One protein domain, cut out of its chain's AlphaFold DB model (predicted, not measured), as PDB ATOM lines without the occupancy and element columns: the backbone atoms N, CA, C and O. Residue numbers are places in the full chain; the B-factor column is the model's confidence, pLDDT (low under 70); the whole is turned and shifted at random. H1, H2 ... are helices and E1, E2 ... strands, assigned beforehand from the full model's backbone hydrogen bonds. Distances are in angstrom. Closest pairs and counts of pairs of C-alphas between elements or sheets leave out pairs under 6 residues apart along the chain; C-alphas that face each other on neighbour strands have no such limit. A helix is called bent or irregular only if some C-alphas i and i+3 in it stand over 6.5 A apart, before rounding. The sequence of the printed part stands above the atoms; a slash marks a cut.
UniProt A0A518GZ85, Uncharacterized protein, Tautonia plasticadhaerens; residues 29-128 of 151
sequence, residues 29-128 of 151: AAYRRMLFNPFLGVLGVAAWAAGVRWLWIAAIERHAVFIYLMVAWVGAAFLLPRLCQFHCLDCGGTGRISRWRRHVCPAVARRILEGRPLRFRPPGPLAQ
ATOM      1  N   ALA A  29     221.154 185.928 122.007       68.00
ATOM      2  CA  ALA A  29     222.002 186.641 121.060       68.00
ATOM      3  C   ALA A  29     222.674 187.874 121.688       68.00
ATOM      4  O   ALA A  29     223.778 188.230 121.284       68.00
ATOM      5  N   ALA A  30     222.086 188.478 122.728       68.56
ATOM      6  CA  ALA A  30     222.647 189.656 123.394       68.56
ATOM      7  C   ALA A  30     223.918 189.361 124.217       68.56
ATOM      8  O   ALA A  30     224.669 190.283 124.549       68.56
ATOM      9  N   TYR A  31     224.179 188.087 124.527       72.31
ATOM     10  CA  TYR A  31     225.279 187.658 125.399       72.31
ATOM     11  C   TYR A  31     226.309 186.765 124.702       72.31
ATOM     12  O   TYR A  31     227.378 186.526 125.262       72.31
ATOM     13  N   ARG A  32     226.015 186.263 123.496       79.38
ATOM     14  CA  ARG A  32     226.853 185.287 122.782       79.38
ATOM     15  C   ARG A  32     227.669 185.956 121.683       79.38
ATOM     16  O   ARG A  32     227.122 186.691 120.864       79.38
ATOM     17  N   ARG A  33     228.961 185.629 121.591       84.75
ATOM     18  CA  ARG A  33     229.779 185.958 120.418       84.75
ATOM     19  C   ARG A  33     229.929 184.736 119.520       84.75
ATOM     20  O   ARG A  33     230.674 183.809 119.836       84.75
ATOM     21  N   MET A  34     229.204 184.731 118.404       85.56
ATOM     22  CA  MET A  34     229.295 183.676 117.394       85.56
ATOM     23  C   MET A  34     229.755 184.233 116.059       85.56
ATOM     24  O   MET A  34     229.252 185.259 115.599       85.56
ATOM     25  N   LEU A  35     230.673 183.508 115.434       87.69
ATOM     26  CA  LEU A  35     231.111 183.718 114.070       87.69
ATOM     27  C   LEU A  35     230.556 182.596 113.192       87.69
ATOM     28  O   LEU A  35     230.687 181.411 113.501       87.69
ATOM     29  N   PHE A  36     229.919 182.976 112.099       86.94
ATOM     30  CA  PHE A  36     229.469 182.085 111.053       86.94
ATOM     31  C   PHE A  36     230.633 181.762 110.120       86.94
ATOM     32  O   PHE A  36     231.276 182.665 109.588       86.94
ATOM     33  N   ASN A  37     230.880 180.472 109.914       87.12
ATOM     34  CA  ASN A  37     231.867 179.969 108.972       87.12
ATOM     35  C   ASN A  37     231.142 179.342 107.761       87.12
ATOM     36  O   ASN A  37     230.649 178.210 107.863       87.12
ATOM     37  N   PRO A  38     231.087 180.053 106.616       82.62
ATOM     38  CA  PRO A  38     230.470 179.552 105.394       82.62
ATOM     39  C   PRO A  38     231.427 178.793 104.475       82.62
ATOM     40  O   PRO A  38     230.962 178.321 103.444       82.62
ATOM     41  N   PHE A  39     232.727 178.682 104.775       84.81
ATOM     42  CA  PHE A  39     233.731 178.231 103.799       84.81
ATOM     43  C   PHE A  39     233.379 176.881 103.162       84.81
ATOM     44  O   PHE A  39     233.391 176.750 101.941       84.81
ATOM     45  N   LEU A  40     232.978 175.901 103.972       82.50
ATOM     46  CA  LEU A  40     232.542 174.594 103.470       82.50
ATOM     47  C   LEU A  40     231.246 174.672 102.654       82.50
ATOM     48  O   LEU A  40     231.081 173.929 101.691       82.50
ATOM     49  N   GLY A  41     230.331 175.571 103.020       82.12
ATOM     50  CA  GLY A  41     229.118 175.830 102.246       82.12
ATOM     51  C   GLY A  41     229.444 176.424 100.877       82.12
ATOM     52  O   GLY A  41     228.941 175.938  99.868       82.12
ATOM     53  N   VAL A  42     230.340 177.413 100.829       82.44
ATOM     54  CA  VAL A  42     230.813 178.044  99.587       82.44
ATOM     55  C   VAL A  42     231.526 177.027  98.696       82.44
ATOM     56  O   VAL A  42     231.219 176.953  97.510       82.44
ATOM     57  N   LEU A  43     232.412 176.196  99.254       84.56
ATOM     58  CA  LEU A  43     233.068 175.113  98.512       84.56
ATOM     59  C   LEU A  43     232.056 174.105  97.956       84.56
ATOM     60  O   LEU A  43     232.167 173.701  96.803       84.56
ATOM     61  N   GLY A  44     231.041 173.741  98.744       83.06
ATOM     62  CA  GLY A  44     229.958 172.868  98.290       83.06
ATOM     63  C   GLY A  44     229.172 173.462  97.118       83.06
ATOM     64  O   GLY A  44     228.914 172.768  96.139       83.06
ATOM     65  N   VAL A  45     228.842 174.758  97.178       82.25
ATOM     66  CA  VAL A  45     228.166 175.475  96.081       82.25
ATOM     67  C   VAL A  45     229.054 175.564  94.841       82.25
ATOM     68  O   VAL A  45     228.569 175.350  93.733       82.25
ATOM     69  N   ALA A  46     230.347 175.838  95.006       83.25
ATOM     70  CA  ALA A  46     231.294 175.887  93.897       83.25
ATOM     71  C   ALA A  46     231.418 174.523  93.198       83.25
ATOM     72  O   ALA A  46     231.333 174.451  91.972       83.25
ATOM     73  N   ALA A  47     231.543 173.438  93.969       83.50
ATOM     74  CA  ALA A  47     231.571 172.075  93.441       83.50
ATOM     75  C   ALA A  47     230.265 171.717  92.713       83.50
ATOM     76  O   ALA A  47     230.298 171.147  91.623       83.50
ATOM     77  N   TRP A  48     229.118 172.110  93.272       82.31
ATOM     78  CA  TRP A  48     227.811 171.936  92.639       82.31
ATOM     79  C   TRP A  48     227.715 172.675  91.297       82.31
ATOM     80  O   TRP A  48     227.367 172.069  90.284       82.31
ATOM     81  N   ALA A  49     228.089 173.956  91.259       81.31
ATOM     82  CA  ALA A  49     228.065 174.761  90.040       81.31
ATOM     83  C   ALA A  49     229.006 174.201  88.957       81.31
ATOM     84  O   ALA A  49     228.641 174.165  87.781       81.31
ATOM     85  N   ALA A  50     230.192 173.721  89.349       84.38
ATOM     86  CA  ALA A  50     231.120 173.051  88.443       84.38
ATOM     87  C   ALA A  50     230.519 171.760  87.858       84.38
ATOM     88  O   ALA A  50     230.612 171.542  86.650       84.38
ATOM     89  N   GLY A  51     229.842 170.953  88.682       83.50
ATOM     90  CA  GLY A  51     229.131 169.751  88.238       83.50
ATOM     91  C   GLY A  51     228.022 170.062  87.230       83.50
ATOM     92  O   GLY A  51     227.983 169.466  86.158       83.50
ATOM     93  N   VAL A  52     227.177 171.058  87.516       80.19
ATOM     94  CA  VAL A  52     226.116 171.503  86.590       80.19
ATOM     95  C   VAL A  52     226.702 171.971  85.256       80.19
ATOM     96  O   VAL A  52     226.216 171.576  84.197       80.19
ATOM     97  N   ARG A  53     227.774 172.772  85.291       82.88
ATOM     98  CA  ARG A  53     228.462 173.233  84.078       82.88
ATOM     99  C   ARG A  53     229.016 172.068  83.263       82.88
ATOM    100  O   ARG A  53     228.888 172.074  82.042       82.88
ATOM    101  N   TRP A  54     229.626 171.085  83.922       84.38
ATOM    102  CA  TRP A  54     230.181 169.910  83.257       84.38
ATOM    103  C   TRP A  54     229.099 169.101  82.533       84.38
ATOM    104  O   TRP A  54     229.264 168.789  81.357       84.38
ATOM    105  N   LEU A  55     227.953 168.860  83.178       81.69
ATOM    106  CA  LEU A  55     226.819 168.163  82.556       81.69
ATOM    107  C   LEU A  55     226.261 168.916  81.344       81.69
ATOM    108  O   LEU A  55     225.877 168.296  80.356       81.69
ATOM    109  N   TRP A  56     226.237 170.249  81.413       79.50
ATOM    110  CA  TRP A  56     225.782 171.096  80.312       79.50
ATOM    111  C   TRP A  56     226.701 170.999  79.088       79.50
ATOM    112  O   TRP A  56     226.226 170.962  77.957       79.50
ATOM    113  N   ILE A  57     228.017 170.934  79.315       83.69
ATOM    114  CA  ILE A  57     229.026 170.769  78.256       83.69
ATOM    115  C   ILE A  57     228.991 169.349  77.684       83.69
ATOM    116  O   ILE A  57     229.161 169.172  76.483       83.69
ATOM    117  N   ALA A  58     228.730 168.344  78.521       82.75
ATOM    118  CA  ALA A  58     228.683 166.939  78.126       82.75
ATOM    119  C   ALA A  58     227.472 166.567  77.239       82.75
ATOM    120  O   ALA A  58     227.323 165.398  76.898       82.75
ATOM    121  N   ALA A  59     226.615 167.532  76.870       68.69
ATOM    122  CA  ALA A  59     225.450 167.347  75.995       68.69
ATOM    123  C   ALA A  59     224.514 166.199  76.426       68.69
ATOM    124  O   ALA A  59     223.886 165.544  75.595       68.69
ATOM    125  N   ILE A  60     224.415 165.964  77.737       70.69
ATOM    126  CA  ILE A  60     223.532 164.948  78.313       70.69
ATOM    127  C   ILE A  60     222.080 165.269  77.945       70.69
ATOM    128  O   ILE A  60     221.681 166.437  77.907       70.69
ATOM    129  N   GLU A  61     221.282 164.229  77.682       78.75
ATOM    130  CA  GLU A  61     219.864 164.374  77.354       78.75
ATOM    131  C   GLU A  61     219.153 165.329  78.324       78.75
ATOM    132  O   GLU A  61     219.302 165.235  79.547       78.75
ATOM    133  N   ARG A  62     218.340 166.249  77.786       76.50
ATOM    134  CA  ARG A  62     217.692 167.318  78.574       76.50
ATOM    135  C   ARG A  62     216.913 166.791  79.782       76.50
ATOM    136  O   ARG A  62     216.863 167.460  80.814       76.50
ATOM    137  N   HIS A  63     216.332 165.596  79.679       76.69
ATOM    138  CA  HIS A  63     215.601 164.958  80.773       76.69
ATOM    139  C   HIS A  63     216.519 164.525  81.924       76.69
ATOM    140  O   HIS A  63     216.192 164.761  83.088       76.69
ATOM    141  N   ALA A  64     217.699 163.984  81.621       77.56
ATOM    142  CA  ALA A  64     218.691 163.623  82.628       77.56
ATOM    143  C   ALA A  64     219.296 164.867  83.304       77.56
ATOM    144  O   ALA A  64     219.501 164.862  84.519       77.56
ATOM    145  N   VAL A  65     219.481 165.969  82.565       79.88
ATOM    146  CA  VAL A  65     219.892 167.264  83.144       79.88
ATOM    147  C   VAL A  65     218.845 167.787  84.130       79.88
ATOM    148  O   VAL A  65     219.200 168.214  85.226       79.88
ATOM    149  N   PHE A  66     217.554 167.719  83.788       82.69
ATOM    150  CA  PHE A  66     216.479 168.165  84.680       82.69
ATOM    151  C   PHE A  66     216.411 167.344  85.976       82.69
ATOM    152  O   PHE A  66     216.354 167.918  87.066       82.69
ATOM    153  N   ILE A  67     216.473 166.012  85.875       84.19
ATOM    154  CA  ILE A  67     216.486 165.118  87.044       84.19
ATOM    155  C   ILE A  67     217.709 165.407  87.917       84.19
ATOM    156  O   ILE A  67     217.574 165.543  89.134       84.19
ATOM    157  N   TYR A  68     218.888 165.570  87.309       81.75
ATOM    158  CA  TYR A  68     220.096 165.914  88.048       81.75
ATOM    159  C   TYR A  68     219.948 167.248  88.774       81.75
ATOM    160  O   TYR A  68     220.243 167.319  89.962       81.75
ATOM    161  N   LEU A  69     219.454 168.294  88.106       84.19
ATOM    162  CA  LEU A  69     219.232 169.596  88.735       84.19
ATOM    163  C   LEU A  69     218.291 169.481  89.934       84.19
ATOM    164  O   LEU A  69     218.604 170.034  90.983       84.19
ATOM    165  N   MET A  70     217.195 168.728  89.822       85.25
ATOM    166  CA  MET A  70     216.274 168.494  90.940       85.25
ATOM    167  C   MET A  70     216.956 167.789  92.115       85.25
ATOM    168  O   MET A  70     216.907 168.283  93.243       85.25
ATOM    169  N   VAL A  71     217.651 166.677  91.862       85.12
ATOM    170  CA  VAL A  71     218.391 165.938  92.898       85.12
ATOM    171  C   VAL A  71     219.461 166.822  93.532       85.12
ATOM    172  O   VAL A  71     219.626 166.825  94.751       85.12
ATOM    173  N   ALA A  72     220.161 167.605  92.723       82.81
ATOM    174  CA  ALA A  72     221.242 168.455  93.175       82.81
ATOM    175  C   ALA A  72     220.721 169.662  93.977       82.81
ATOM    176  O   ALA A  72     221.335 170.014  94.979       82.81
ATOM    177  N   TRP A  73     219.571 170.243  93.618       83.25
ATOM    178  CA  TRP A  73     218.895 171.285  94.401       83.25
ATOM    179  C   TRP A  73     218.398 170.765  95.749       83.25
ATOM    180  O   TRP A  73     218.652 171.391  96.779       83.25
ATOM    181  N   VAL A  74     217.738 169.603  95.769       86.69
ATOM    182  CA  VAL A  74     217.305 168.959  97.018       86.69
ATOM    183  C   VAL A  74     218.527 168.624  97.875       86.69
ATOM    184  O   VAL A  74     218.580 168.982  99.052       86.69
ATOM    185  N   GLY A  75     219.554 168.020  97.279       84.25
ATOM    186  CA  GLY A  75     220.823 167.726  97.938       84.25
ATOM    187  C   GLY A  75     221.463 168.977  98.539       84.25
ATOM    188  O   GLY A  75     221.827 168.971  99.713       84.25
ATOM    189  N   ALA A  76     221.528 170.073  97.782       82.50
ATOM    190  CA  ALA A  76     222.042 171.357  98.240       82.50
ATOM    191  C   ALA A  76     221.233 171.901  99.429       82.50
ATOM    192  O   ALA A  76     221.823 172.249 100.452       82.50
ATOM    193  N   ALA A  77     219.900 171.894  99.358       83.00
ATOM    194  CA  ALA A  77     219.033 172.353 100.445       83.00
ATOM    195  C   ALA A  77     219.260 171.576 101.758       83.00
ATOM    196  O   ALA A  77     219.210 172.162 102.840       83.00
ATOM    197  N   PHE A  78     219.572 170.277 101.682       84.44
ATOM    198  CA  PHE A  78     219.877 169.448 102.853       84.44
ATOM    199  C   PHE A  78     221.339 169.534 103.321       84.44
ATOM    200  O   PHE A  78     221.612 169.449 104.526       84.44
ATOM    201  N   LEU A  79     222.294 169.668 102.398       83.38
ATOM    202  CA  LEU A  79     223.729 169.638 102.689       83.38
ATOM    203  C   LEU A  79     224.275 171.006 103.095       83.38
ATOM    204  O   LEU A  79     225.052 171.066 104.049       83.38
ATOM    205  N   LEU A  80     223.851 172.106 102.462       81.62
ATOM    206  CA  LEU A  80     224.355 173.448 102.788       81.62
ATOM    207  C   LEU A  80     224.203 173.791 104.277       81.62
ATOM    208  O   LEU A  80     225.203 174.153 104.902       81.62
ATOM    209  N   PRO A  81     223.026 173.614 104.916       78.94
ATOM    210  CA  PRO A  81     222.876 173.905 106.341       78.94
ATOM    211  C   PRO A  81     223.758 173.029 107.243       78.94
ATOM    212  O   PRO A  81     224.014 173.389 108.394       78.94
ATOM    213  N   ARG A  82     224.197 171.860 106.755       84.44
ATOM    214  CA  ARG A  82     225.097 170.941 107.472       84.44
ATOM    215  C   ARG A  82     226.570 171.291 107.283       84.44
ATOM    216  O   ARG A  82     227.348 171.032 108.197       84.44
ATOM    217  N   LEU A  83     226.925 171.860 106.134       84.44
ATOM    218  CA  LEU A  83     228.270 172.339 105.811       84.44
ATOM    219  C   LEU A  83     228.585 173.653 106.527       84.44
ATOM    220  O   LEU A  83     229.722 173.894 106.916       84.44
ATOM    221  N   CYS A  84     227.566 174.477 106.754       86.25
ATOM    222  CA  CYS A  84     227.684 175.712 107.505       86.25
ATOM    223  C   CYS A  84     227.995 175.460 108.989       86.25
ATOM    224  O   CYS A  84     227.221 174.824 109.720       86.25
ATOM    225  N   GLN A  85     229.115 176.009 109.456       91.25
ATOM    226  CA  GLN A  85     229.572 175.869 110.834       91.25
ATOM    227  C   GLN A  85     229.435 177.189 111.600       91.25
ATOM    228  O   GLN A  85     229.449 178.274 111.023       91.25
ATOM    229  N   PHE A  86     229.288 177.100 112.918       90.62
ATOM    230  CA  PHE A  86     229.468 178.225 113.827       90.62
ATOM    231  C   PHE A  86     230.766 178.033 114.612       90.62
ATOM    232  O   PHE A  86     231.173 176.904 114.891       90.62
ATOM    233  N   HIS A  87     231.374 179.144 115.003       89.88
ATOM    234  CA  HIS A  87     232.513 179.206 115.903       89.88
ATOM    235  C   HIS A  87     232.180 180.166 117.049       89.88
ATOM    236  O   HIS A  87     231.772 181.306 116.821       89.88
ATOM    237  N   CYS A  88     232.286 179.701 118.291       89.25
ATOM    238  CA  CYS A  88     232.063 180.523 119.471       89.25
ATOM    239  C   CYS A  88     233.360 181.242 119.840       89.25
ATOM    240  O   CYS A  88     234.340 180.600 120.192       89.25
ATOM    241  N   LEU A  89     233.349 182.573 119.818       88.12
ATOM    242  CA  LEU A  89     234.532 183.382 120.132       88.12
ATOM    243  C   LEU A  89     234.852 183.427 121.632       88.12
ATOM    244  O   LEU A  89     235.904 183.921 122.018       88.12
ATOM    245  N   ASP A  90     233.942 182.945 122.478       87.50
ATOM    246  CA  ASP A  90     234.112 182.975 123.930       87.50
ATOM    247  C   ASP A  90     234.788 181.700 124.464       87.50
ATOM    248  O   ASP A  90     235.624 181.783 125.356       87.50
ATOM    249  N   CYS A  91     234.447 180.522 123.927       87.81
ATOM    250  CA  CYS A  91     235.059 179.243 124.323       87.81
ATOM    251  C   CYS A  91     235.892 178.575 123.219       87.81
ATOM    252  O   CYS A  91     236.432 177.498 123.445       87.81
ATOM    253  N   GLY A  92     235.942 179.148 122.014       89.44
ATOM    254  CA  GLY A  92     236.593 178.551 120.842       89.44
ATOM    255  C   GLY A  92     235.843 177.361 120.227       89.44
ATOM    256  O   GLY A  92     236.273 176.821 119.210       89.44
ATOM    257  N   GLY A  93     234.718 176.936 120.811       88.31
ATOM    258  CA  GLY A  93     233.973 175.764 120.357       88.31
ATOM    259  C   GLY A  93     233.390 175.940 118.954       88.31
ATOM    260  O   GLY A  93     232.779 176.965 118.647       88.31
ATOM    261  N   THR A  94     233.535 174.922 118.108       90.25
ATOM    262  CA  THR A  94     232.931 174.868 116.771       90.25
ATOM    263  C   THR A  94     231.773 173.878 116.725       90.25
ATOM    264  O   THR A  94     231.684 172.935 117.513       90.25
ATOM    265  N   GLY A  95     230.846 174.081 115.794       89.50
ATOM    266  CA  GLY A  95     229.749 173.144 115.587       89.50
ATOM    267  C   GLY A  95     228.914 173.462 114.358       89.50
ATOM    268  O   GLY A  95     229.166 174.420 113.639       89.50
ATOM    269  N   ARG A  96     227.887 172.649 114.101       88.12
ATOM    270  CA  ARG A  96     226.954 172.879 112.984       88.12
ATOM    271  C   ARG A  96     226.021 174.032 113.294       88.12
ATOM    272  O   ARG A  96     225.458 174.057 114.392       88.12
ATOM    273  N   ILE A  97     225.758 174.904 112.318       84.88
ATOM    274  CA  ILE A  97     224.878 176.050 112.557       84.88
ATOM    275  C   ILE A  97     223.500 175.612 113.046       84.88
ATOM    276  O   ILE A  97     223.039 176.143 114.033       84.88
ATOM    277  N   SER A  98     222.879 174.558 112.516       83.06
ATOM    278  CA  SER A  98     221.569 174.079 113.013       83.06
ATOM    279  C   SER A  98     221.492 173.813 114.529       83.06
ATOM    280  O   SER A  98     220.410 173.861 115.111       83.06
ATOM    281  N   ARG A  99     222.628 173.563 115.194       85.00
ATOM    282  CA  ARG A  99     222.718 173.339 116.644       85.00
ATOM    283  C   ARG A  99     223.188 174.566 117.432       85.00
ATOM    284  O   ARG A  99     223.324 174.466 118.647       85.00
ATOM    285  N   TRP A 100     223.374 175.722 116.792       82.62
ATOM    286  CA  TRP A 100     223.910 176.942 117.413       82.62
ATOM    287  C   TRP A 100     223.102 177.381 118.645       82.62
ATOM    288  O   TRP A 100     223.672 177.759 119.668       82.62
ATOM    289  N   ARG A 101     221.766 177.253 118.598       81.69
ATOM    290  CA  ARG A 101     220.881 177.612 119.723       81.69
ATOM    291  C   ARG A 101     221.118 176.748 120.962       81.69
ATOM    292  O   ARG A 101     221.019 177.254 122.077       81.69
ATOM    293  N   ARG A 102     221.478 175.475 120.759       83.69
ATOM    294  CA  ARG A 102     221.727 174.485 121.820       83.69
ATOM    295  C   ARG A 102     223.131 174.581 122.418       83.69
ATOM    296  O   ARG A 102     223.396 173.926 123.416       83.69
ATOM    297  N   HIS A 103     224.031 175.362 121.822       85.00
ATOM    298  CA  HIS A 103     225.365 175.550 122.376       85.00
ATOM    299  C   HIS A 103     225.295 176.383 123.664       85.00
ATOM    300  O   HIS A 103     224.843 177.531 123.646       85.00
ATOM    301  N   VAL A 104     225.748 175.795 124.771       82.69
ATOM    302  CA  VAL A 104     225.852 176.445 126.080       82.69
ATOM    303  C   VAL A 104     227.323 176.751 126.333       82.69
ATOM    304  O   VAL A 104     228.125 175.845 126.541       82.69
ATOM    305  N   CYS A 105     227.686 178.030 126.277       86.00
ATOM    306  CA  CYS A 105     229.042 178.482 126.571       86.00
ATOM    307  C   CYS A 105     229.134 178.909 128.049       86.00
ATOM    308  O   CYS A 105     228.374 179.796 128.457       86.00
ATOM    309  N   PRO A 106     230.067 178.356 128.850       85.62
ATOM    310  CA  PRO A 106     230.229 178.732 130.258       85.62
ATOM    311  C   PRO A 106     230.474 180.234 130.461       85.62
ATOM    312  O   PRO A 106     229.892 180.854 131.347       85.62
ATOM    313  N   ALA A 107     231.266 180.859 129.583       84.25
ATOM    314  CA  ALA A 107     231.558 182.293 129.640       84.25
ATOM    315  C   ALA A 107     230.335 183.182 129.343       84.25
ATOM    316  O   ALA A 107     230.289 184.346 129.748       84.25
ATOM    317  N   VAL A 108     229.344 182.659 128.617       84.00
ATOM    318  CA  VAL A 108     228.072 183.347 128.355       84.00
ATOM    319  C   VAL A 108     227.159 183.213 129.567       84.00
ATOM    320  O   VAL A 108     226.605 184.214 130.010       84.00
ATOM    321  N   ALA A 109     227.055 182.009 130.141       84.38
ATOM    322  CA  ALA A 109     226.300 181.778 131.372       84.38
ATOM    323  C   ALA A 109     226.804 182.679 132.512       84.38
ATOM    324  O   ALA A 109     226.009 183.345 133.168       84.38
ATOM    325  N   ARG A 110     228.128 182.804 132.662       84.38
ATOM    326  CA  ARG A 110     228.750 183.710 133.634       84.38
ATOM    327  C   ARG A 110     228.366 185.178 133.411       84.38
ATOM    328  O   ARG A 110     227.976 185.846 134.358       84.38
ATOM    329  N   ARG A 111     228.404 185.677 132.170       82.62
ATOM    330  CA  ARG A 111     228.001 187.065 131.848       82.62
ATOM    331  C   ARG A 111     226.526 187.346 132.103       82.62
ATOM    332  O   ARG A 111     226.179 188.457 132.495       82.62
ATOM    333  N   ILE A 112     225.676 186.354 131.849       82.62
ATOM    334  CA  ILE A 112     224.246 186.423 132.144       82.62
ATOM    335  C   ILE A 112     224.039 186.570 133.656       82.62
ATOM    336  O   ILE A 112     223.344 187.493 134.070       82.62
ATOM    337  N   LEU A 113     224.699 185.729 134.464       83.12
ATOM    338  CA  LEU A 113     224.643 185.795 135.930       83.12
ATOM    339  C   LEU A 113     225.205 187.114 136.478       83.12
ATOM    340  O   LEU A 113     224.623 187.712 137.373       83.12
ATOM    341  N   GLU A 114     226.301 187.611 135.905       84.38
ATOM    342  CA  GLU A 114     226.903 188.895 136.284       84.38
ATOM    343  C   GLU A 114     226.099 190.112 135.780       84.38
ATOM    344  O   GLU A 114     226.448 191.254 136.084       84.38
ATOM    345  N   GLY A 115     225.045 189.909 134.975       81.19
ATOM    346  CA  GLY A 115     224.258 190.991 134.381       81.19
ATOM    347  C   GLY A 115     225.091 191.926 133.498       81.19
ATOM    348  O   GLY A 115     224.776 193.112 133.387       81.19
ATOM    349  N   ARG A 116     226.173 191.413 132.896       82.25
ATOM    350  CA  ARG A 116     227.116 192.163 132.053       82.25
ATOM    351  C   ARG A 116     226.870 191.821 130.581       82.25
ATOM    352  O   ARG A 116     227.495 190.891 130.059       82.25
ATOM    353  N   PRO A 117     225.955 192.531 129.891       78.88
ATOM    354  CA  PRO A 117     225.739 192.313 128.469       78.88
ATOM    355  C   PRO A 117     226.984 192.698 127.665       78.88
ATOM    356  O   PRO A 117     227.872 193.422 128.121       78.88
ATOM    357  N   LEU A 118     227.044 192.216 126.428       79.50
ATOM    358  CA  LEU A 118     228.100 192.596 125.503       79.50
ATOM    359  C   LEU A 118     228.035 194.093 125.180       79.50
ATOM    360  O   LEU A 118     226.995 194.592 124.757       79.50
ATOM    361  N   ARG A 119     229.176 194.787 125.301       81.75
ATOM    362  CA  ARG A 119     229.312 196.196 124.887       81.75
ATOM    363  C   ARG A 119     229.111 196.376 123.376       81.75
ATOM    364  O   ARG A 119     228.523 197.354 122.947       81.75
ATOM    365  N   PHE A 120     229.563 195.391 122.598       79.88
ATOM    366  CA  PHE A 120     229.358 195.299 121.154       79.88
ATOM    367  C   PHE A 120     228.597 194.020 120.832       79.88
ATOM    368  O   PHE A 120     229.079 192.920 121.124       79.88
ATOM    369  N   ARG A 121     227.412 194.170 120.236       79.19
ATOM    370  CA  ARG A 121     226.615 193.047 119.747       79.19
ATOM    371  C   ARG A 121     227.121 192.669 118.358       79.19
ATOM    372  O   ARG A 121     227.022 193.497 117.453       79.19
ATOM    373  N   PRO A 122     227.691 191.468 118.173       80.00
ATOM    374  CA  PRO A 122     228.045 191.024 116.838       80.00
ATOM    375  C   PRO A 122     226.780 190.920 115.975       80.00
ATOM    376  O   PRO A 122     225.688 190.695 116.511       80.00
ATOM    377  N   PRO A 123     226.907 191.058 114.645       83.56
ATOM    378  CA  PRO A 123     225.792 190.810 113.744       83.56
ATOM    379  C   PRO A 123     225.238 189.405 113.991       83.56
ATOM    380  O   PRO A 123     225.997 188.455 114.192       83.56
ATOM    381  N   GLY A 124     223.912 189.269 113.983       82.19
ATOM    382  CA  GLY A 124     223.270 187.967 114.136       82.19
ATOM    383  C   GLY A 124     223.672 186.997 113.014       82.19
ATOM    384  O   GLY A 124     224.109 187.433 111.950       82.19
ATOM    385  N   PRO A 125     223.486 185.679 113.195       77.31
ATOM    386  CA  PRO A 125     223.881 184.680 112.200       77.31
ATOM    387  C   PRO A 125     223.222 184.900 110.829       77.31
ATOM    388  O   PRO A 125     223.861 184.670 109.809       77.31
ATOM    389  N   LEU A 126     221.982 185.405 110.792       80.81
ATOM    390  CA  LEU A 126     221.312 185.770 109.539       80.81
ATOM    391  C   LEU A 126     221.985 186.967 108.854       80.81
ATOM    392  O   LEU A 126     222.227 186.925 107.655       80.81
ATOM    393  N   ALA A 127     222.336 188.008 109.613       85.94
ATOM    394  CA  ALA A 127     223.050 189.165 109.079       85.94
ATOM    395  C   ALA A 127     224.450 188.778 108.575       85.94
ATOM    396  O   ALA A 127     224.859 189.225 107.510       85.94
ATOM    397  N   GLN A 128     225.155 187.891 109.288       87.38
ATOM    398  CA  GLN A 128     226.432 187.342 108.829       87.38
ATOM    399  C   GLN A 128     226.266 186.532 107.538       87.38
ATOM    400  O   GLN A 128     227.058 186.704 106.618       87.38
TER     401      GLN A 128
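AT A GLANCE: This is residues 29 to 128 of the 151 residues of an uncharacterized protein of Tautonia plasticadhaerens (UniProt A0A518GZ85). What does the model look like? It is a rod: a long helical hairpin of H1 and H2 sticks out from a small three-stranded sheet at its open end, and H3 covers the sheet. What lies at the far end? H4 sits beyond the sheet, and a long link folds back from it to the short H5 near the edge strand E1. What is it made of? The printed part has 100 residues, mostly helix, in the order E1 H1 H2 E2 E3 H3 H4 H5, with an antiparallel sheet E1 E2 E3. It is only just extended, close to loose, with a radius of gyration of the C-alphas of 19.2 A and spans of 64 by 20 by 19 A.

HOW THE PARTS SIT: How is the sheet paired? E2, residues 85 to 88, is antiparallel to E1, residues 34 to 37, with N 35 and O 87 2.8 A apart. E2 and E3, residues 94 to 96, form a hairpin, with N 86 and O 95 2.8 A apart. Which helices are on it? H3, residues 97 to 102, is over E2 at a height over the sheet of 9.3 A; it is irregular, with C-alphas 98 and 101 7.6 A apart. H2, residues 62 to 83, and H5, residues 125 to 128, only graze the sheet. How do the other helices stand? H1, residues 39 to 57, and H2 touch in a hairpin, opposite ways at a shallow tilt of 5 degrees, their closest C-alphas being those of Gly 41 and Leu 83, 5.1 A. H2 touches H3 with residues 81 to 82 alone, the closest C-alphas, Pro 81 and Ser 98, being 6.8 A apart; H4, residues 106 to 113, touches no helix and is not on the sheet. Are the helix backbones complete? Every O i to N i+4 pair is within hydrogen-bond range in H1 and H4, 16 of 18 in H2, and 0 of 2 in H3, where 2 of 3 O i to N i+3 pairs are; H5 is too short for an i+4 pair.

IN THESE COORDINATES: Where are the anchors? E1 begins at C-alpha 34 (229.295, 183.676, 117.394), and H5 ends at C-alpha 128 (226.432, 187.342, 108.829). How long are the elements? H1 spans 27.0 A, H2 29.6 A, H4 10.6 A and E2 10.1 A. Is H2 straight? It has a kink of 34 degrees near residue 77.

THE WHOLE: How far does it reach? The two farthest C-alphas, Glu 61 and Glu 114, are 64.2 A apart, and residues 57 to 63 stand free. Is it unbroken? The printed part has no cut, and the link from H4 to H5, 11 residues, is long. Where is confidence low? Residues 29 to 30 and 59 are under 70.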